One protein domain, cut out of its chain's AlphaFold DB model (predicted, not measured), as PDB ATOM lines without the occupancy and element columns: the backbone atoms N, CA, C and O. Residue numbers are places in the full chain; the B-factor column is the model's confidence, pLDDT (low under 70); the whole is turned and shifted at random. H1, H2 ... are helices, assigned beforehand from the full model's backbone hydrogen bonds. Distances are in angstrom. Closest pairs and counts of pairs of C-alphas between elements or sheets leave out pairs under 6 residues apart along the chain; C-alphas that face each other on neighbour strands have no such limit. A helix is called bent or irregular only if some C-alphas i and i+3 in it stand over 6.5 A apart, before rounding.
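This is residues 376 to 507 of the 507 residues of an uncharacterized protein of Thorarchaeota archaeon (strain OWC) (UniProt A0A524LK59). A bundle of four helices, H1, H2, H3 and H6, running side by side at shallow tilts, has H6 nearest to its core, with H2 and H3 making a triangle with it and H1 on the side away from H6. A fifth long helix, H4, crosses H6 steeply on the side away from H1, and the short H5 lies in the turn between H4 and H6. The printed part has 132 residues with six named helices, H1 to H6 in chain order, and no named strand; the class is all helix. It is compact, with a radius of gyration of the C-alphas of 15.0 A and spans of 43 by 36 by 24 A.

H1, residues 376 to 395, and H2, residues 400 to 419, form a helical hairpin, opposite ways at a shallow tilt of 4 degrees. They touch, H2 with residues 403 to 410 alone; their closest C-alphas, those of Leu 386 and Ala 410, are 7.1 A apart. H2 and H3, residues 422 to 447, form a second helical hairpin at a shallow tilt of 24 degrees, with the C-alphas of Ile 418 and Thr 433 closest at 7.1 A. H3 has a kink of 94 degrees near residue 429. H1 touches H3 with residues 387 to 391 alone, closest at the C-alphas of Leu 390 and Leu 447, 6.8 A. H6, residues 483 to 505, touches H2, opposite ways at a shallow tilt of 25 degrees, the closest C-alphas being those of Val 404 and Ala 499, 5.5 A. H6 touches H3, the same way at a shallow tilt of 6 degrees, closest at the C-alphas of Ser 441 and Val 498, 6.2 A. H4, residues 457 to 475, touches H6 at a steep tilt of 59 degrees, opposite ways, with the C-alphas of Thr 461 and Ser 497 closest at 5.3 A. H5, residues 478 to 481, touches H4, closest at the C-alphas of Asp 472 and Ile 478, 6.5 A, and meets H6 only through their link. H1 and H6 are apart. Every O i to N i+4 pair is within hydrogen-bond range in H1, H2 and H4, against 17 of 22 in H3 and 17 of 19 in H6; H5 is too short for such a pair.

H1 begins at C-alpha 376, (16.688, -30.353, -33.921), and is 28.0 A long; H2 is 28.9 A, H3 29.2 A and H4 26.7 A. H6 is 33.8 A long and ends at C-alpha 505, (8.970, -55.096, -17.524). H3 and H6 are irregular: C-alphas 424 and 427 are 9.1 A apart, and C-alphas 484 and 487 are 7.5 A apart.

The two C-alphas farthest apart, those of Thr 395 and Gly 476, are 44.3 A apart. The printed part has no cut and no long link. The mean pLDDT of the printed part is 71.5, and 43 residues are under 70, among them residues 376 to 398; H1 has a mean of 45.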
ATOM      1  N   ALA A 376      16.017 -29.060 -33.926       38.28
ATOM      2  CA  ALA A 376      16.688 -30.353 -33.921       38.28
ATOM      3  C   ALA A 376      17.872 -30.445 -32.939       38.28
ATOM      4  O   ALA A 376      18.084 -31.509 -32.366       38.28
ATOM      5  N   ARG A 377      18.641 -29.370 -32.706       42.50
ATOM      6  CA  ARG A 377      19.763 -29.380 -31.750       42.50
ATOM      7  C   ARG A 377      19.306 -29.186 -30.304       42.50
ATOM      8  O   ARG A 377      19.832 -29.872 -29.438       42.50
ATOM      9  N   ARG A 378      18.278 -28.365 -30.033       45.28
ATOM     10  CA  ARG A 378      17.645 -28.301 -28.692       45.28
ATOM     11  C   ARG A 378      17.025 -29.642 -28.305       45.28
ATOM     12  O   ARG A 378      17.229 -30.105 -27.190       45.28
ATOM     13  N   PHE A 379      16.346 -30.284 -29.253       43.97
ATOM     14  CA  PHE A 379      15.806 -31.628 -29.083       43.97
ATOM     15  C   PHE A 379      16.915 -32.670 -28.882       43.97
ATOM     16  O   PHE A 379      16.820 -33.469 -27.961       43.97
ATOM     17  N   LYS A 380      18.006 -32.622 -29.664       44.75
ATOM     18  CA  LYS A 380      19.169 -33.513 -29.487       44.75
ATOM     19  C   LYS A 380      19.868 -33.344 -28.142       44.75
ATOM     20  O   LYS A 380      20.297 -34.352 -27.608       44.75
ATOM     21  N   VAL A 381      19.980 -32.124 -27.611       45.44
ATOM     22  CA  VAL A 381      20.584 -31.870 -26.291       45.44
ATOM     23  C   VAL A 381      19.702 -32.433 -25.173       45.44
ATOM     24  O   VAL A 381      20.202 -33.130 -24.301       45.44
ATOM     25  N   VAL A 382      18.383 -32.222 -25.228       46.12
ATOM     26  CA  VAL A 382      17.445 -32.809 -24.250       46.12
ATOM     27  C   VAL A 382      17.434 -34.339 -24.345       46.12
ATOM     28  O   VAL A 382      17.516 -35.017 -23.325       46.12
ATOM     29  N   LEU A 383      17.424 -34.894 -25.561       48.03
ATOM     30  CA  LEU A 383      17.541 -36.335 -25.793       48.03
ATOM     31  C   LEU A 383      18.895 -36.905 -25.382       48.03
ATOM     32  O   LEU A 383      18.932 -38.041 -24.937       48.03
ATOM     33  N   SER A 384      20.003 -36.175 -25.540       45.22
ATOM     34  CA  SER A 384      21.319 -36.649 -25.103       45.22
ATOM     35  C   SER A 384      21.432 -36.654 -23.587       45.22
ATOM     36  O   SER A 384      21.998 -37.589 -23.038       45.22
ATOM     37  N   THR A 385      20.846 -35.662 -22.910       45.03
ATOM     38  CA  THR A 385      20.763 -35.631 -21.445       45.03
ATOM     39  C   THR A 385      19.877 -36.764 -20.922       45.03
ATOM     40  O   THR A 385      20.262 -37.438 -19.974       45.03
ATOM     41  N   LEU A 386      18.744 -37.031 -21.583       45.56
ATOM     42  CA  LEU A 386      17.863 -38.166 -21.284       45.56
ATOM     43  C   LEU A 386      18.541 -39.515 -21.566       45.56
ATOM     44  O   LEU A 386      18.413 -40.464 -20.806       45.56
ATOM     45  N   LYS A 387      19.290 -39.602 -22.666       48.94
ATOM     46  CA  LYS A 387      20.057 -40.791 -23.028       48.94
ATOM     47  C   LYS A 387      21.145 -41.074 -21.994       48.94
ATOM     48  O   LYS A 387      21.230 -42.197 -21.529       48.94
ATOM     49  N   GLN A 388      21.902 -40.061 -21.575       47.38
ATOM     50  CA  GLN A 388      22.902 -40.204 -20.514       47.38
ATOM     51  C   GLN A 388      22.276 -40.591 -19.169       47.38
ATOM     52  O   GLN A 388      22.853 -41.395 -18.441       47.38
ATOM     53  N   SER A 389      21.096 -40.061 -18.833       43.94
ATOM     54  CA  SER A 389      20.418 -40.393 -17.579       43.94
ATOM     55  C   SER A 389      19.842 -41.815 -17.579       43.94
ATOM     56  O   SER A 389      19.929 -42.498 -16.563       43.94
ATOM     57  N   LEU A 390      19.355 -42.305 -18.724       47.16
ATOM     58  CA  LEU A 390      18.887 -43.684 -18.908       47.16
ATOM     59  C   LEU A 390      20.041 -44.695 -19.086       47.16
ATOM     60  O   LEU A 390      19.952 -45.816 -18.602       47.16
ATOM     61  N   GLU A 391      21.170 -44.315 -19.687       46.06
ATOM     62  CA  GLU A 391      22.383 -45.156 -19.739       46.06
ATOM     63  C   GLU A 391      23.014 -45.336 -18.339       46.06
ATOM     64  O   GLU A 391      23.553 -46.399 -18.015       46.06
ATOM     65  N   LEU A 392      22.875 -44.340 -17.453       41.75
ATOM     66  CA  LEU A 392      23.216 -44.457 -16.027       41.75
ATOM     67  C   LEU A 392      22.289 -45.430 -15.270       41.75
ATOM     68  O   LEU A 392      22.723 -46.065 -14.308       41.75
ATOM     69  N   VAL A 393      21.044 -45.601 -15.729       48.12
ATOM     70  CA  VAL A 393      20.077 -46.588 -15.210       48.12
ATOM     71  C   VAL A 393      20.428 -48.021 -15.640       48.12
ATOM     72  O   VAL A 393      20.090 -48.967 -14.932       48.12
ATOM     73  N   HIS A 394      21.143 -48.200 -16.755       44.62
ATOM     74  CA  HIS A 394      21.640 -49.509 -17.214       44.62
ATOM     75  C   HIS A 394      22.874 -49.997 -16.444       44.62
ATOM     76  O   HIS A 394      23.177 -51.189 -16.443       44.62
ATOM     77  N   THR A 395      23.601 -49.087 -15.790       43.66
ATOM     78  CA  THR A 395      24.888 -49.377 -15.133       43.66
ATOM     79  C   THR A 395      24.808 -49.432 -13.602       43.66
ATOM     80  O   THR A 395      25.769 -49.865 -12.960       43.66
ATOM     81  N   LYS A 396      23.671 -49.056 -12.996       47.88
ATOM     82  CA  LYS A 396      23.393 -49.134 -11.548       47.88
ATOM     83  C   LYS A 396      21.934 -49.535 -11.292       47.88
ATOM     84  O   LYS A 396      21.063 -49.182 -12.074       47.88
ATOM     85  N   ASP A 397      21.660 -50.198 -10.163       52.34
ATOM     86  CA  ASP A 397      20.291 -50.423  -9.665       52.34
ATOM     87  C   ASP A 397      19.646 -49.076  -9.287       52.34
ATOM     88  O   ASP A 397      19.729 -48.619  -8.145       52.34
ATOM     89  N   VAL A 398      19.051 -48.400 -10.271       60.72
ATOM     90  CA  VAL A 398      18.286 -47.167 -10.062       60.72
ATOM     91  C   VAL A 398      16.854 -47.530  -9.646       60.72
ATOM     92  O   VAL A 398      16.220 -48.351 -10.326       60.72
ATOM     93  N   PRO A 399      16.322 -46.945  -8.554       70.62
ATOM     94  CA  PRO A 399      14.946 -47.157  -8.120       70.62
ATOM     95  C   PRO A 399      13.938 -46.874  -9.240       70.62
ATOM     96  O   PRO A 399      14.053 -45.887  -9.963       70.62
ATOM     97  N   LEU A 400      12.910 -47.720  -9.356       71.94
ATOM     98  CA  LEU A 400      11.863 -47.598 -10.379       71.94
ATOM     99  C   LEU A 400      11.174 -46.221 -10.362       71.94
ATOM    100  O   LEU A 400      10.829 -45.691 -11.413       71.94
ATOM    101  N   GLU A 401      11.026 -45.634  -9.175       75.31
ATOM    102  CA  GLU A 401      10.446 -44.303  -8.954       75.31
ATOM    103  C   GLU A 401      11.272 -43.193  -9.626       75.31
ATOM    104  O   GLU A 401      10.709 -42.320 -10.281       75.31
ATOM    105  N   GLU A 402      12.602 -43.277  -9.569       70.94
ATOM    106  CA  GLU A 402      13.501 -42.290 -10.177       70.94
ATOM    107  C   GLU A 402      13.462 -42.354 -11.715       70.94
ATOM    108  O   GLU A 402      13.569 -41.335 -12.396       70.94
ATOM    109  N   ILE A 403      13.229 -43.541 -12.281       71.25
ATOM    110  CA  ILE A 403      13.065 -43.724 -13.733       71.25
ATOM    111  C   ILE A 403      11.740 -43.122 -14.203       71.25
ATOM    112  O   ILE A 403      11.694 -42.454 -15.237       71.25
ATOM    113  N   VAL A 404      10.664 -43.329 -13.441       79.94
ATOM    114  CA  VAL A 404       9.349 -42.742 -13.729       79.94
ATOM    115  C   VAL A 404       9.409 -41.214 -13.650       79.94
ATOM    116  O   VAL A 404       8.907 -40.549 -14.558       79.94
ATOM    117  N   ASP A 405      10.097 -40.654 -12.651       74.75
ATOM    118  CA  ASP A 405      10.300 -39.206 -12.531       74.75
ATOM    119  C   ASP A 405      11.063 -38.634 -13.734       74.75
ATOM    120  O   ASP A 405      10.677 -37.602 -14.290       74.75
ATOM    121  N   GLN A 406      12.106 -39.320 -14.206       68.50
ATOM    122  CA  GLN A 406      12.851 -38.888 -15.392       68.50
ATOM    123  C   GLN A 406      12.023 -38.957 -16.679       68.50
ATOM    124  O   GLN A 406      12.123 -38.055 -17.514       68.50
ATOM    125  N   ILE A 407      11.181 -39.984 -16.834       79.50
ATOM    126  CA  ILE A 407      10.223 -40.071 -17.944       79.50
ATOM    127  C   ILE A 407       9.277 -38.866 -17.888       79.50
ATOM    128  O   ILE A 407       9.123 -38.168 -18.890       79.50
ATOM    129  N   SER A 408       8.709 -38.555 -16.722       79.31
ATOM    130  CA  SER A 408       7.842 -37.385 -16.546       79.31
ATOM    131  C   SER A 408       8.539 -36.072 -16.916       79.31
ATOM    132  O   SER A 408       7.998 -35.307 -17.712       79.31
ATOM    133  N   ILE A 409       9.768 -35.843 -16.441       72.06
ATOM    134  CA  ILE A 409      10.557 -34.640 -16.766       72.06
ATOM    135  C   ILE A 409      10.798 -34.517 -18.281       72.06
ATOM    136  O   ILE A 409      10.729 -33.419 -18.842       72.06
ATOM    137  N   ALA A 410      11.061 -35.633 -18.965       68.81
ATOM    138  CA  ALA A 410      11.283 -35.650 -20.407       68.81
ATOM    139  C   ALA A 410      10.033 -35.222 -21.186       68.81
ATOM    140  O   ALA A 410      10.112 -34.406 -22.109       68.81
ATOM    141  N   PHE A 411       8.875 -35.754 -20.800       81.81
ATOM    142  CA  PHE A 411       7.609 -35.427 -21.442       81.81
ATOM    143  C   PHE A 411       7.126 -34.012 -21.089       81.81
ATOM    144  O   PHE A 411       6.614 -33.322 -21.970       81.81
ATOM    145  N   ASP A 412       7.401 -33.498 -19.889       76.38
ATOM    146  CA  ASP A 412       7.142 -32.092 -19.545       76.38
ATOM    147  C   ASP A 412       7.952 -31.124 -20.425       76.38
ATOM    148  O   ASP A 412       7.423 -30.124 -20.921       76.38
ATOM    149  N   ALA A 413       9.213 -31.450 -20.727       67.38
ATOM    150  CA  ALA A 413      10.029 -30.658 -21.648       67.38
ATOM    151  C   ALA A 413       9.472 -30.658 -23.087       67.38
ATOM    152  O   ALA A 413       9.565 -29.649 -23.796       67.38
ATOM    153  N   ILE A 414       8.867 -31.771 -23.522       73.75
ATOM    154  CA  ILE A 414       8.171 -31.872 -24.815       73.75
ATOM    155  C   ILE A 414       6.913 -31.010 -24.809       73.75
ATOM    156  O   ILE A 414       6.684 -30.263 -25.761       73.75
ATOM    157  N   HIS A 415       6.121 -31.070 -23.739       80.25
ATOM    158  CA  HIS A 415       4.943 -30.225 -23.588       80.25
ATOM    159  C   HIS A 415       5.312 -28.741 -23.706       80.25
ATOM    160  O   HIS A 415       4.747 -28.034 -24.542       80.25
ATOM    161  N   ASP A 416       6.326 -28.288 -22.969       71.00
ATOM    162  CA  ASP A 416       6.808 -26.905 -23.009       71.00
ATOM    163  C   ASP A 416       7.291 -26.472 -24.399       71.00
ATOM    164  O   ASP A 416       7.130 -25.310 -24.795       71.00
ATOM    165  N   LEU A 417       7.897 -27.389 -25.155       67.69
ATOM    166  CA  LEU A 417       8.318 -27.141 -26.530       67.69
ATOM    167  C   LEU A 417       7.108 -26.926 -27.443       67.69
ATOM    168  O   LEU A 417       7.101 -25.971 -28.224       67.69
ATOM    169  N   ILE A 418       6.099 -27.790 -27.347       73.38
ATOM    170  CA  ILE A 418       4.914 -27.747 -28.207       73.38
ATOM    171  C   ILE A 418       4.049 -26.533 -27.864       73.38
ATOM    172  O   ILE A 418       3.650 -25.798 -28.767       73.38
ATOM    173  N   SER A 419       3.838 -26.246 -26.576       76.31
ATOM    174  CA  SER A 419       3.078 -25.073 -26.130       76.31
ATOM    175  C   SER A 419       3.679 -23.759 -26.640       76.31
ATOM    176  O   SER A 419       2.942 -22.845 -26.997       76.31
ATOM    177  N   LYS A 420       5.011 -23.661 -26.758       69.81
ATOM    178  CA  LYS A 420       5.687 -22.474 -27.322       69.81
ATOM    179  C   LYS A 420       5.482 -22.291 -28.829       69.81
ATOM    180  O   LYS A 420       5.726 -21.196 -29.328       69.81
ATOM    181  N   HIS A 421       5.061 -23.333 -29.545       64.50
ATOM    182  CA  HIS A 421       4.874 -23.322 -31.001       64.50
ATOM    183  C   HIS A 421       3.424 -23.606 -31.410       64.50
ATOM    184  O   HIS A 421       3.156 -23.852 -32.584       64.50
ATOM    185  N   GLN A 422       2.485 -23.536 -30.462       70.38
ATOM    186  CA  GLN A 422       1.082 -23.862 -30.687       70.38
ATOM    187  C   GLN A 422       0.466 -23.039 -31.831       70.38
ATOM    188  O   GLN A 422      -0.172 -23.598 -32.722       70.38
ATOM    189  N   ASP A 423       0.753 -21.736 -31.865       64.75
ATOM    190  CA  ASP A 423       0.266 -20.819 -32.905       64.75
ATOM    191  C   ASP A 423       0.850 -21.120 -34.295       64.75
ATOM    192  O   ASP A 423       0.201 -20.876 -35.311       64.75
ATOM    193  N   ALA A 424       2.074 -21.656 -34.352       60.78
ATOM    194  CA  ALA A 424       2.757 -21.991 -35.601       60.78
ATOM    195  C   ALA A 424       2.304 -23.342 -36.174       60.78
ATOM    196  O   ALA A 424       2.304 -23.523 -37.389       60.78
ATOM    197  N   LEU A 425       1.927 -24.280 -35.302       63.09
ATOM    198  CA  LEU A 425       1.478 -25.622 -35.675       63.09
ATOM    199  C   LEU A 425       0.006 -25.647 -36.101       63.09
ATOM    200  O   LEU A 425      -0.381 -26.493 -36.907       63.09
ATOM    201  N   GLY A 426      -0.811 -24.714 -35.599       72.69
ATOM    202  CA  GLY A 426      -2.194 -24.528 -36.032       72.69
ATOM    203  C   GLY A 426      -2.989 -25.837 -36.017       72.69
ATOM    204  O   GLY A 426      -3.155 -26.467 -34.978       72.69
ATOM    205  N   THR A 427      -3.474 -26.261 -37.183       72.81
ATOM    206  CA  THR A 427      -4.291 -27.474 -37.346       72.81
ATOM    207  C   THR A 427      -3.515 -28.792 -37.259       72.81
ATOM    208  O   THR A 427      -4.138 -29.829 -37.052       72.81
ATOM    209  N   ASP A 428      -2.185 -28.771 -37.394       69.56
ATOM    210  CA  ASP A 428      -1.330 -29.967 -37.321       69.56
ATOM    211  C   ASP A 428      -0.797 -30.235 -35.903       69.56
ATOM    212  O   ASP A 428      -0.064 -31.201 -35.686       69.56
ATOM    213  N   LEU A 429      -1.174 -29.404 -34.927       74.00
ATOM    214  CA  LEU A 429      -0.702 -29.467 -33.543       74.00
ATOM    215  C   LEU A 429      -0.836 -30.861 -32.923       74.00
ATOM    216  O   LEU A 429       0.124 -31.365 -32.345       74.00
ATOM    217  N   ASP A 430      -2.008 -31.485 -33.041       74.75
ATOM    218  CA  ASP A 430      -2.278 -32.779 -32.407       74.75
ATOM    219  C   ASP A 430      -1.442 -33.891 -33.042       74.75
ATOM    220  O   ASP A 430      -0.772 -34.645 -32.343       74.75
ATOM    221  N   LYS A 431      -1.413 -33.934 -34.377       75.00
ATOM    222  CA  LYS A 431      -0.659 -34.933 -35.135       75.00
ATOM    223  C   LYS A 431       0.845 -34.806 -34.891       75.00
ATOM    224  O   LYS A 431       1.521 -35.806 -34.677       75.00
ATOM    225  N   PHE A 432       1.361 -33.579 -34.863       73.56
ATOM    226  CA  PHE A 432       2.757 -33.310 -34.526       73.56
ATOM    227  C   PHE A 432       3.087 -33.719 -33.084       73.56
ATOM    228  O   PHE A 432       4.140 -34.300 -32.830       73.56
ATOM    229  N   THR A 433       2.180 -33.442 -32.142       80.81
ATOM    230  CA  THR A 433       2.330 -33.855 -30.739       80.81
ATOM    231  C   THR A 433       2.404 -35.376 -30.626       80.81
ATOM    232  O   THR A 433       3.298 -35.887 -29.957       80.81
ATOM    233  N   GLU A 434       1.509 -36.100 -31.302       81.69
ATOM    234  CA  GLU A 434       1.483 -37.566 -31.323       81.69
ATOM    235  C   GLU A 434       2.751 -38.160 -31.948       81.69
ATOM    236  O   GLU A 434       3.360 -39.046 -31.354       81.69
ATOM    237  N   GLU A 435       3.194 -37.651 -33.102       77.75
ATOM    238  CA  GLU A 435       4.407 -38.126 -33.783       77.75
ATOM    239  C   GLU A 435       5.669 -37.895 -32.938       77.75
ATOM    240  O   GLU A 435       6.508 -38.792 -32.814       77.75
ATOM    241  N   LEU A 436       5.787 -36.724 -32.303       77.62
ATOM    242  CA  LEU A 436       6.920 -36.404 -31.435       77.62
ATOM    243  C   LEU A 436       6.918 -37.253 -30.159       77.62
ATOM    244  O   LEU A 436       7.962 -37.772 -29.762       77.62
ATOM    245  N   CYS A 437       5.756 -37.427 -29.525       84.75
ATOM    246  CA  CYS A 437       5.634 -38.276 -28.344       84.75
ATOM    247  C   CYS A 437       5.918 -39.745 -28.677       84.75
ATOM    248  O   CYS A 437       6.551 -40.431 -27.876       84.75
ATOM    249  N   PHE A 438       5.511 -40.222 -29.856       83.44
ATOM    250  CA  PHE A 438       5.793 -41.581 -30.312       83.44
ATOM    251  C   PHE A 438       7.290 -41.806 -30.573       83.44
ATOM    252  O   PHE A 438       7.833 -42.792 -30.081       83.44
ATOM    253  N   ASP A 439       7.984 -40.890 -31.268       78.12
ATOM    254  CA  ASP A 439       9.440 -41.000 -31.498       78.12
ATOM    255  C   ASP A 439      10.226 -40.973 -30.179       78.12
ATOM    256  O   ASP A 439      11.163 -41.746 -29.981       78.12
ATOM    257  N   VAL A 440       9.825 -40.125 -29.228       79.25
ATOM    258  CA  VAL A 440      10.479 -40.090 -27.913       79.25
ATOM    259  C   VAL A 440      10.197 -41.358 -27.114       79.25
ATOM    260  O   VAL A 440      11.124 -41.928 -26.544       79.25
ATOM    261  N   SER A 441       8.955 -41.842 -27.117       84.50
ATOM    262  CA  SER A 441       8.596 -43.103 -26.459       84.50
ATOM    263  C   SER A 441       9.392 -44.274 -27.029       84.50
ATOM    264  O   SER A 441       9.923 -45.077 -26.269       84.50
ATOM    265  N   PHE A 442       9.531 -44.338 -28.357       81.62
ATOM    266  CA  PHE A 442      10.354 -45.335 -29.034       81.62
ATOM    267  C   PHE A 442      11.794 -45.304 -28.528       81.62
ATOM    268  O   PHE A 442      12.314 -46.335 -28.119       81.62
ATOM    269  N   ARG A 443      12.419 -44.123 -28.482       73.88
ATOM    270  CA  ARG A 443      13.805 -43.978 -28.019       73.88
ATOM    271  C   ARG A 443      13.984 -44.344 -26.552       73.88
ATOM    272  O   ARG A 443      14.984 -44.965 -26.222       73.88
ATOM    273  N   ILE A 444      13.048 -43.972 -25.677       78.06
ATOM    274  CA  ILE A 444      13.123 -44.332 -24.252       78.06
ATOM    275  C   ILE A 444      13.002 -45.850 -24.080       78.06
ATOM    276  O   ILE A 444      13.788 -46.442 -23.348       78.06
ATOM    277  N   LEU A 445      12.047 -46.485 -24.764       80.50
ATOM    278  CA  LEU A 445      11.862 -47.935 -24.692       80.50
ATOM    279  C   LEU A 445      13.053 -48.690 -25.292       80.50
ATOM    280  O   LEU A 445      13.479 -49.682 -24.713       80.50
ATOM    281  N   ASP A 446      13.615 -48.215 -26.403       76.62
ATOM    282  CA  ASP A 446      14.815 -48.791 -27.023       76.62
ATOM    283  C   ASP A 446      16.035 -48.685 -26.094       76.62
ATOM    284  O   ASP A 446      16.744 -49.664 -25.894       76.62
ATOM    285  N   LEU A 447      16.220 -47.537 -25.429       71.38
ATOM    286  CA  LEU A 447      17.292 -47.335 -24.444       71.38
ATOM    287  C   LEU A 447      17.174 -48.233 -23.208       71.38
ATOM    288  O   LEU A 447      18.179 -48.506 -22.561       71.38
ATOM    289  N   LEU A 448      15.965 -48.675 -22.867       72.56
ATOM    290  CA  LEU A 448      15.706 -49.548 -21.722       72.56
ATOM    291  C   LEU A 448      15.647 -51.038 -22.104       72.56
ATOM    292  O   LEU A 448      15.233 -51.848 -21.277       72.56
ATOM    293  N   ASP A 449      16.034 -51.404 -23.333       73.00
ATOM    294  CA  ASP A 449      15.887 -52.753 -23.912       73.00
ATOM    295  C   ASP A 449      14.428 -53.265 -23.940       73.00
ATOM    296  O   ASP A 449      14.149 -54.463 -24.017       73.00
ATOM    297  N   LEU A 450      13.460 -52.345 -23.932       79.50
ATOM    298  CA  LEU A 450      12.018 -52.604 -23.977       79.50
ATOM    299  C   LEU A 450      11.418 -52.382 -25.369       79.50
ATOM    300  O   LEU A 450      10.198 -52.290 -25.513       79.50
ATOM    301  N   GLY A 451      12.246 -52.347 -26.417       71.44
ATOM    302  CA  GLY A 451      11.795 -52.175 -27.803       71.44
ATOM    303  C   GLY A 451      10.755 -53.214 -28.256       71.44
ATOM    304  O   GLY A 451       9.927 -52.924 -29.119       71.44
ATOM    305  N   GLY A 452      10.725 -54.396 -27.625       75.88
ATOM    306  CA  GLY A 452       9.700 -55.423 -27.855       75.88
ATOM    307  C   GLY A 452       8.276 -55.020 -27.442       75.88
ATOM    308  O   GLY A 452       7.324 -55.576 -27.979       75.88
ATOM    309  N   PHE A 453       8.120 -54.033 -26.555       80.06
ATOM    310  CA  PHE A 453       6.825 -53.522 -26.081       80.06
ATOM    311  C   PHE A 453       6.292 -52.346 -26.912       80.06
ATOM    312  O   PHE A 453       5.213 -51.814 -26.647       80.06
ATOM    313  N   LEU A 454       7.021 -51.930 -27.953       77.50
ATOM    314  CA  LEU A 454       6.627 -50.812 -28.808       77.50
ATOM    315  C   LEU A 454       5.277 -51.044 -29.504       77.50
ATOM    316  O   LEU A 454       4.524 -50.096 -29.719       77.50
ATOM    317  N   SER A 455       4.954 -52.295 -29.847       81.38
ATOM    318  CA  SER A 455       3.665 -52.649 -30.457       81.38
ATOM    319  C   SER A 455       2.477 -52.408 -29.528       81.38
ATOM    320  O   SER A 455       1.367 -52.190 -30.014       81.38
ATOM    321  N   ASP A 456       2.712 -52.417 -28.215       82.44
ATOM    322  CA  ASP A 456       1.676 -52.273 -27.194       82.44
ATOM    323  C   ASP A 456       1.457 -50.803 -26.814       82.44
ATOM    324  O   ASP A 456       0.367 -50.432 -26.372       82.44
ATOM    325  N   LEU A 457       2.453 -49.941 -27.064       83.50
ATOM    326  CA  LEU A 457       2.422 -48.514 -26.744       83.50
ATOM    327  C   LEU A 457       1.157 -47.801 -27.272       83.50
ATOM    328  O   LEU A 457       0.505 -47.139 -26.471       83.50
ATOM    329  N   PRO A 458       0.718 -47.944 -28.544       83.25
ATOM    330  CA  PRO A 458      -0.492 -47.265 -29.020       83.25
ATOM    331  C   PRO A 458      -1.763 -47.673 -28.264       83.25
ATOM    332  O   PRO A 458      -2.669 -46.858 -28.075       83.25
ATOM    333  N   TRP A 459      -1.847 -48.936 -27.840       83.75
ATOM    334  CA  TRP A 459      -3.004 -49.453 -27.114       83.75
ATOM    335  C   TRP A 459      -2.985 -49.017 -25.644       83.75
ATOM    336  O   TRP A 459      -4.017 -48.587 -25.130       83.75
ATOM    337  N   ILE A 460      -1.816 -49.032 -24.999       85.88
ATOM    338  CA  ILE A 460      -1.634 -48.582 -23.610       85.88
ATOM    339  C   ILE A 460      -1.845 -47.067 -23.495       85.88
ATOM    340  O   ILE A 460      -2.572 -46.628 -22.608       85.88
ATOM    341  N   THR A 461      -1.327 -46.274 -24.438       86.69
ATOM    342  CA  THR A 461      -1.569 -44.819 -24.500       86.69
ATOM    343  C   THR A 461      -3.043 -44.504 -24.609       86.69
ATOM    344  O   THR A 461      -3.545 -43.619 -23.915       86.69
ATOM    345  N   ARG A 462      -3.767 -45.264 -25.432       85.19
ATOM    346  CA  ARG A 462      -5.215 -45.126 -25.532       85.19
ATOM    347  C   ARG A 462      -5.913 -45.498 -24.224       85.19
ATOM    348  O   ARG A 462      -6.774 -44.745 -23.782       85.19
ATOM    349  N   PHE A 463      -5.533 -46.611 -23.603       87.25
ATOM    350  CA  PHE A 463      -6.097 -47.055 -22.329       87.25
ATOM    351  C   PHE A 463      -5.887 -46.017 -21.213       87.25
ATOM    352  O   PHE A 463      -6.844 -45.627 -20.553       87.25
ATOM    353  N   ILE A 464      -4.667 -45.497 -21.053       85.94
ATOM    354  CA  ILE A 464      -4.345 -44.473 -20.045       85.94
ATOM    355  C   ILE A 464      -5.090 -43.164 -20.322       85.94
ATOM    356  O   ILE A 464      -5.600 -42.538 -19.392       85.94
ATOM    357  N   ALA A 465      -5.207 -42.756 -21.589       84.00
ATOM    358  CA  ALA A 465      -5.985 -41.577 -21.960       84.00
ATOM    359  C   ALA A 465      -7.481 -41.739 -21.632       84.00
ATOM    360  O   ALA A 465      -8.109 -40.801 -21.132       84.00
ATOM    361  N   GLU A 466      -8.056 -42.917 -21.893       83.00
ATOM    362  CA  GLU A 466      -9.456 -43.239 -21.593       83.00
ATOM    363  C   GLU A 466      -9.708 -43.292 -20.073       83.00
ATOM    364  O   GLU A 466     -10.661 -42.671 -19.598       83.00
ATOM    365  N   GLU A 467      -8.824 -43.925 -19.297       80.62
ATOM    366  CA  GLU A 467      -8.909 -43.987 -17.829       80.62
ATOM    367  C   GLU A 467      -8.753 -42.608 -17.175       80.62
ATOM    368  O   GLU A 467      -9.574 -42.233 -16.336       80.62
ATOM    369  N   SER A 468      -7.768 -41.806 -17.599       78.75
ATOM    370  CA  SER A 468      -7.605 -40.427 -17.112       78.75
ATOM    371  C   SER A 468      -8.865 -39.606 -17.378       78.75
ATOM    372  O   SER A 468      -9.386 -38.952 -16.479       78.75
ATOM    373  N   THR A 469      -9.424 -39.717 -18.587       79.50
ATOM    374  CA  THR A 469     -10.659 -39.018 -18.959       79.50
ATOM    375  C   THR A 469     -11.842 -39.457 -18.090       79.50
ATOM    376  O   THR A 469     -12.644 -38.620 -17.674       79.50
ATOM    377  N   MET A 470     -11.972 -40.754 -17.787       78.00
ATOM    378  CA  MET A 470     -13.032 -41.257 -16.906       78.00
ATOM    379  C   MET A 470     -12.875 -40.771 -15.459       78.00
ATOM    380  O   MET A 470     -13.876 -40.411 -14.829       78.00
ATOM    381  N   ILE A 471     -11.644 -40.697 -14.946       76.00
ATOM    382  CA  ILE A 471     -11.345 -40.165 -13.611       76.00
ATOM    383  C   ILE A 471     -11.739 -38.688 -13.518       76.00
ATOM    384  O   ILE A 471     -12.466 -38.321 -12.590       76.00
ATOM    385  N   ASP A 472     -11.352 -37.863 -14.489       74.12
ATOM    386  CA  ASP A 472     -11.630 -36.420 -14.488       74.12
ATOM    387  C   ASP A 472     -13.140 -36.139 -14.557       74.12
ATOM    388  O   ASP A 472     -13.667 -35.266 -13.856       74.12
ATOM    389  N   ILE A 473     -13.879 -36.943 -15.335       75.62
ATOM    390  CA  ILE A 473     -15.348 -36.907 -15.381       75.62
ATOM    391  C   ILE A 473     -15.941 -37.281 -14.016       75.62
ATOM    392  O   ILE A 473     -16.855 -36.606 -13.540       75.62
ATOM    393  N   SER A 474     -15.423 -38.328 -13.365       73.44
ATOM    394  CA  SER A 474     -15.931 -38.809 -12.073       73.44
ATOM    395  C   SER A 474     -15.685 -37.831 -10.915       73.44
ATOM    396  O   SER A 474     -16.519 -37.729 -10.013       73.44
ATOM    397  N   LYS A 475     -14.580 -37.073 -10.959       77.06
ATOM    398  CA  LYS A 475     -14.216 -36.042  -9.970       77.06
ATOM    399  C   LYS A 475     -14.884 -34.688 -10.225       77.06
ATOM    400  O   LYS A 475     -14.823 -33.806  -9.371       77.06
ATOM    401  N   GLY A 476     -15.551 -34.519 -11.368       67.44
ATOM    402  CA  GLY A 476     -16.193 -33.261 -11.759       67.44
ATOM    403  C   GLY A 476     -15.220 -32.203 -12.296       67.44
ATOM    404  O   GLY A 476     -15.593 -31.036 -12.422       67.44
ATOM    405  N   GLU A 477     -13.998 -32.590 -12.664       68.75
ATOM    406  CA  GLU A 477     -12.914 -31.720 -13.144       68.75
ATOM    407  C   GLU A 477     -13.014 -31.466 -14.664       68.75
ATOM    408  O   GLU A 477     -12.037 -31.444 -15.403       68.75
ATOM    409  N   ILE A 478     -14.228 -31.190 -15.163       65.12
ATOM    410  CA  ILE A 478     -14.544 -31.027 -16.603       65.12
ATOM    411  C   ILE A 478     -13.719 -29.902 -17.270       65.12
ATOM    412  O   ILE A 478     -13.539 -29.876 -18.490       65.12
ATOM    413  N   ASN A 479     -13.175 -28.970 -16.483       61.41
ATOM    414  CA  ASN A 479     -12.288 -27.912 -16.971       61.41
ATOM    415  C   ASN A 479     -10.963 -28.439 -17.549       61.41
ATOM    416  O   ASN A 479     -10.362 -27.747 -18.373       61.41
ATOM    417  N   GLU A 480     -10.533 -29.642 -17.173       59.34
ATOM    418  CA  GLU A 480      -9.319 -30.284 -17.692       59.34
ATOM    419  C   GLU A 480      -9.534 -30.924 -19.074       59.34
ATOM    420  O   GLU A 480      -8.588 -31.133 -19.831       59.34
ATOM    421  N   LEU A 481     -10.793 -31.103 -19.495       63.91
ATOM    422  CA  LEU A 481     -11.151 -31.634 -20.816       63.91
ATOM    423  C   LEU A 481     -11.137 -30.580 -21.937       63.91
ATOM    424  O   LEU A 481     -11.422 -30.901 -23.097       63.91
ATOM    425  N   ARG A 482     -10.798 -29.325 -21.616       71.94
ATOM    426  CA  ARG A 482     -10.760 -28.207 -22.570       71.94
ATOM    427  C   ARG A 482      -9.712 -28.419 -23.664       71.94
ATOM    428  O   ARG A 482      -8.675 -29.052 -23.469       71.94
ATOM    429  N   GLU A 483      -9.968 -27.815 -24.820       66.81
ATOM    430  CA  GLU A 483      -9.071 -27.849 -25.979       66.81
ATOM    431  C   GLU A 483      -7.683 -27.269 -25.658       66.81
ATOM    432  O   GLU A 483      -6.667 -27.809 -26.080       66.81
ATOM    433  N   SER A 484      -7.623 -26.266 -24.775       68.62
ATOM    434  CA  SER A 484      -6.374 -25.677 -24.276       68.62
ATOM    435  C   SER A 484      -5.465 -26.650 -23.512       68.62
ATOM    436  O   SER A 484      -4.298 -26.346 -23.315       68.62
ATOM    437  N   GLN A 485      -5.988 -27.788 -23.047       75.19
ATOM    438  CA  GLN A 485      -5.236 -28.829 -22.330       75.19
ATOM    439  C   GLN A 485      -5.027 -30.086 -23.195       75.19
ATOM    440  O   GLN A 485      -4.584 -31.120 -22.705       75.19
ATOM    441  N   ARG A 486      -5.370 -30.040 -24.491       78.31
ATOM    442  CA  ARG A 486      -5.295 -31.203 -25.390       78.31
ATOM    443  C   ARG A 486      -3.863 -31.702 -25.581       78.31
ATOM    444  O   ARG A 486      -3.621 -32.888 -25.391       78.31
ATOM    445  N   THR A 487      -2.915 -30.802 -25.836       81.44
ATOM    446  CA  THR A 487      -1.483 -31.136 -25.929       81.44
ATOM    447  C   THR A 487      -0.974 -31.781 -24.645       81.44
ATOM    448  O   THR A 487      -0.341 -32.832 -24.695       81.44
ATOM    449  N   LYS A 488      -1.314 -31.207 -23.483       83.88
ATOM    450  CA  LYS A 488      -0.941 -31.759 -22.177       83.88
ATOM    451  C   LYS A 488      -1.462 -33.181 -21.982       83.88
ATOM    452  O   LYS A 488      -0.718 -34.036 -21.511       83.88
ATOM    453  N   ARG A 489      -2.709 -33.452 -22.381       83.06
ATOM    454  CA  ARG A 489      -3.314 -34.791 -22.287       83.06
ATOM    455  C   ARG A 489      -2.618 -35.815 -23.176       83.06
ATOM    456  O   ARG A 489      -2.340 -36.909 -22.699       83.06
ATOM    457  N   ILE A 490      -2.298 -35.459 -24.422       86.88
ATOM    458  CA  ILE A 490      -1.561 -36.353 -25.330       86.88
ATOM    459  C   ILE A 490      -0.189 -36.677 -24.726       86.88
ATOM    460  O   ILE A 490       0.141 -37.845 -24.543       86.88
ATOM    461  N   VAL A 491       0.570 -35.653 -24.329       87.31
ATOM    462  CA  VAL A 491       1.899 -35.815 -23.721       87.31
ATOM    463  C   VAL A 491       1.843 -36.671 -22.450       87.31
ATOM    464  O   VAL A 491       2.629 -37.604 -22.307       87.31
ATOM    465  N   SER A 492       0.885 -36.409 -21.556       86.81
ATOM    466  CA  SER A 492       0.735 -37.156 -20.297       86.81
ATOM    467  C   SER A 492       0.349 -38.617 -20.530       86.81
ATOM    468  O   SER A 492       0.832 -39.497 -19.824       86.81
ATOM    469  N   ALA A 493      -0.487 -38.896 -21.536       89.06
ATOM    470  CA  ALA A 493      -0.862 -40.262 -21.889       89.06
ATOM    471  C   ALA A 493       0.350 -41.064 -22.387       89.06
ATOM    472  O   ALA A 493       0.534 -42.212 -21.980       89.06
ATOM    473  N   PHE A 494       1.212 -40.461 -23.212       90.50
ATOM    474  CA  PHE A 494       2.455 -41.102 -23.647       90.50
ATOM    475  C   PHE A 494       3.454 -41.273 -22.493       90.50
ATOM    476  O   PHE A 494       3.994 -42.367 -22.334       90.50
ATOM    477  N   ALA A 495       3.626 -40.261 -21.637       87.88
ATOM    478  CA  ALA A 495       4.475 -40.351 -20.447       87.88
ATOM    479  C   ALA A 495       4.049 -41.501 -19.522       87.88
ATOM    480  O   ALA A 495       4.862 -42.354 -19.164       87.88
ATOM    481  N   GLY A 496       2.751 -41.572 -19.205       86.50
ATOM    482  CA  GLY A 496       2.180 -42.636 -18.382       86.50
ATOM    483  C   GLY A 496       2.321 -44.019 -19.013       86.50
ATOM    484  O   GLY A 496       2.522 -44.996 -18.300       86.50
ATOM    485  N   SER A 497       2.276 -44.112 -20.343       88.56
ATOM    486  CA  SER A 497       2.395 -45.391 -21.059       88.56
ATOM    487  C   SER A 497       3.810 -45.928 -21.062       88.56
ATOM    488  O   SER A 497       4.016 -47.116 -20.831       88.56
ATOM    489  N   VAL A 498       4.792 -45.051 -21.277       87.94
ATOM    490  CA  VAL A 498       6.205 -45.418 -21.171       87.94
ATOM    491  C   VAL A 498       6.526 -45.813 -19.731       87.94
ATOM    492  O   VAL A 498       7.110 -46.871 -19.517       87.94
ATOM    493  N   ALA A 499       6.068 -45.043 -18.740       86.75
ATOM    494  CA  ALA A 499       6.226 -45.394 -17.329       86.75
ATOM    495  C   ALA A 499       5.589 -46.757 -16.997       86.75
ATOM    496  O   ALA A 499       6.238 -47.603 -16.389       86.75
ATOM    497  N   PHE A 500       4.357 -47.009 -17.450       87.62
ATOM    498  CA  PHE A 500       3.660 -48.281 -17.249       87.62
ATOM    499  C   PHE A 500       4.428 -49.466 -17.846       87.62
ATOM    500  O   PHE A 500       4.619 -50.475 -17.170       87.62
ATOM    501  N   LEU A 501       4.912 -49.337 -19.084       86.44
ATOM    502  CA  LEU A 501       5.696 -50.375 -19.754       86.44
ATOM    503  C   LEU A 501       7.010 -50.669 -19.023       86.44
ATOM    504  O   LEU A 501       7.376 -51.830 -18.844       86.44
ATOM    505  N   VAL A 502       7.688 -49.627 -18.540       82.88
ATOM    506  CA  VAL A 502       8.913 -49.760 -17.740       82.88
ATOM    507  C   VAL A 502       8.641 -50.455 -16.408       82.88
ATOM    508  O   VAL A 502       9.405 -51.332 -16.005       82.88
ATOM    509  N   MET A 503       7.542 -50.108 -15.736       81.81
ATOM    510  CA  MET A 503       7.123 -50.764 -14.498       81.81
ATOM    511  C   MET A 503       6.759 -52.235 -14.719       81.81
ATOM    512  O   MET A 503       7.155 -53.079 -13.919       81.81
ATOM    513  N   GLN A 504       6.032 -52.550 -15.792       82.69
ATOM    514  CA  GLN A 504       5.606 -53.913 -16.110       82.69
ATOM    515  C   GLN A 504       6.790 -54.823 -16.444       82.69
ATOM    516  O   GLN A 504       6.791 -55.985 -16.055       82.69
ATOM    517  N   ALA A 505       7.801 -54.310 -17.144       77.88
ATOM    518  CA  ALA A 505       8.970 -55.096 -17.524       77.88
ATOM    519  C   ALA A 505       9.936 -55.388 -16.361       77.88
ATOM    520  O   ALA A 505      10.802 -56.251 -16.489       77.88
ATOM    521  N   ARG A 506       9.814 -54.657 -15.246       69.12
ATOM    522  CA  ARG A 506      10.650 -54.810 -14.043       69.12
ATOM    523  C   ARG A 506       9.938 -55.528 -12.885       69.12
ATOM    524  O   ARG A 506      10.515 -55.626 -11.801       69.12
ATOM    525  N   GLN A 507       8.712 -56.013 -13.104       57.22
ATOM    526  CA  GLN A 507       8.006 -56.972 -12.240       57.22
ATOM    527  C   GLN A 507       8.307 -58.401 -12.685       57.22
ATOM    528  O   GLN A 507       8.425 -59.267 -11.786       57.22
TER     529      GLN A 507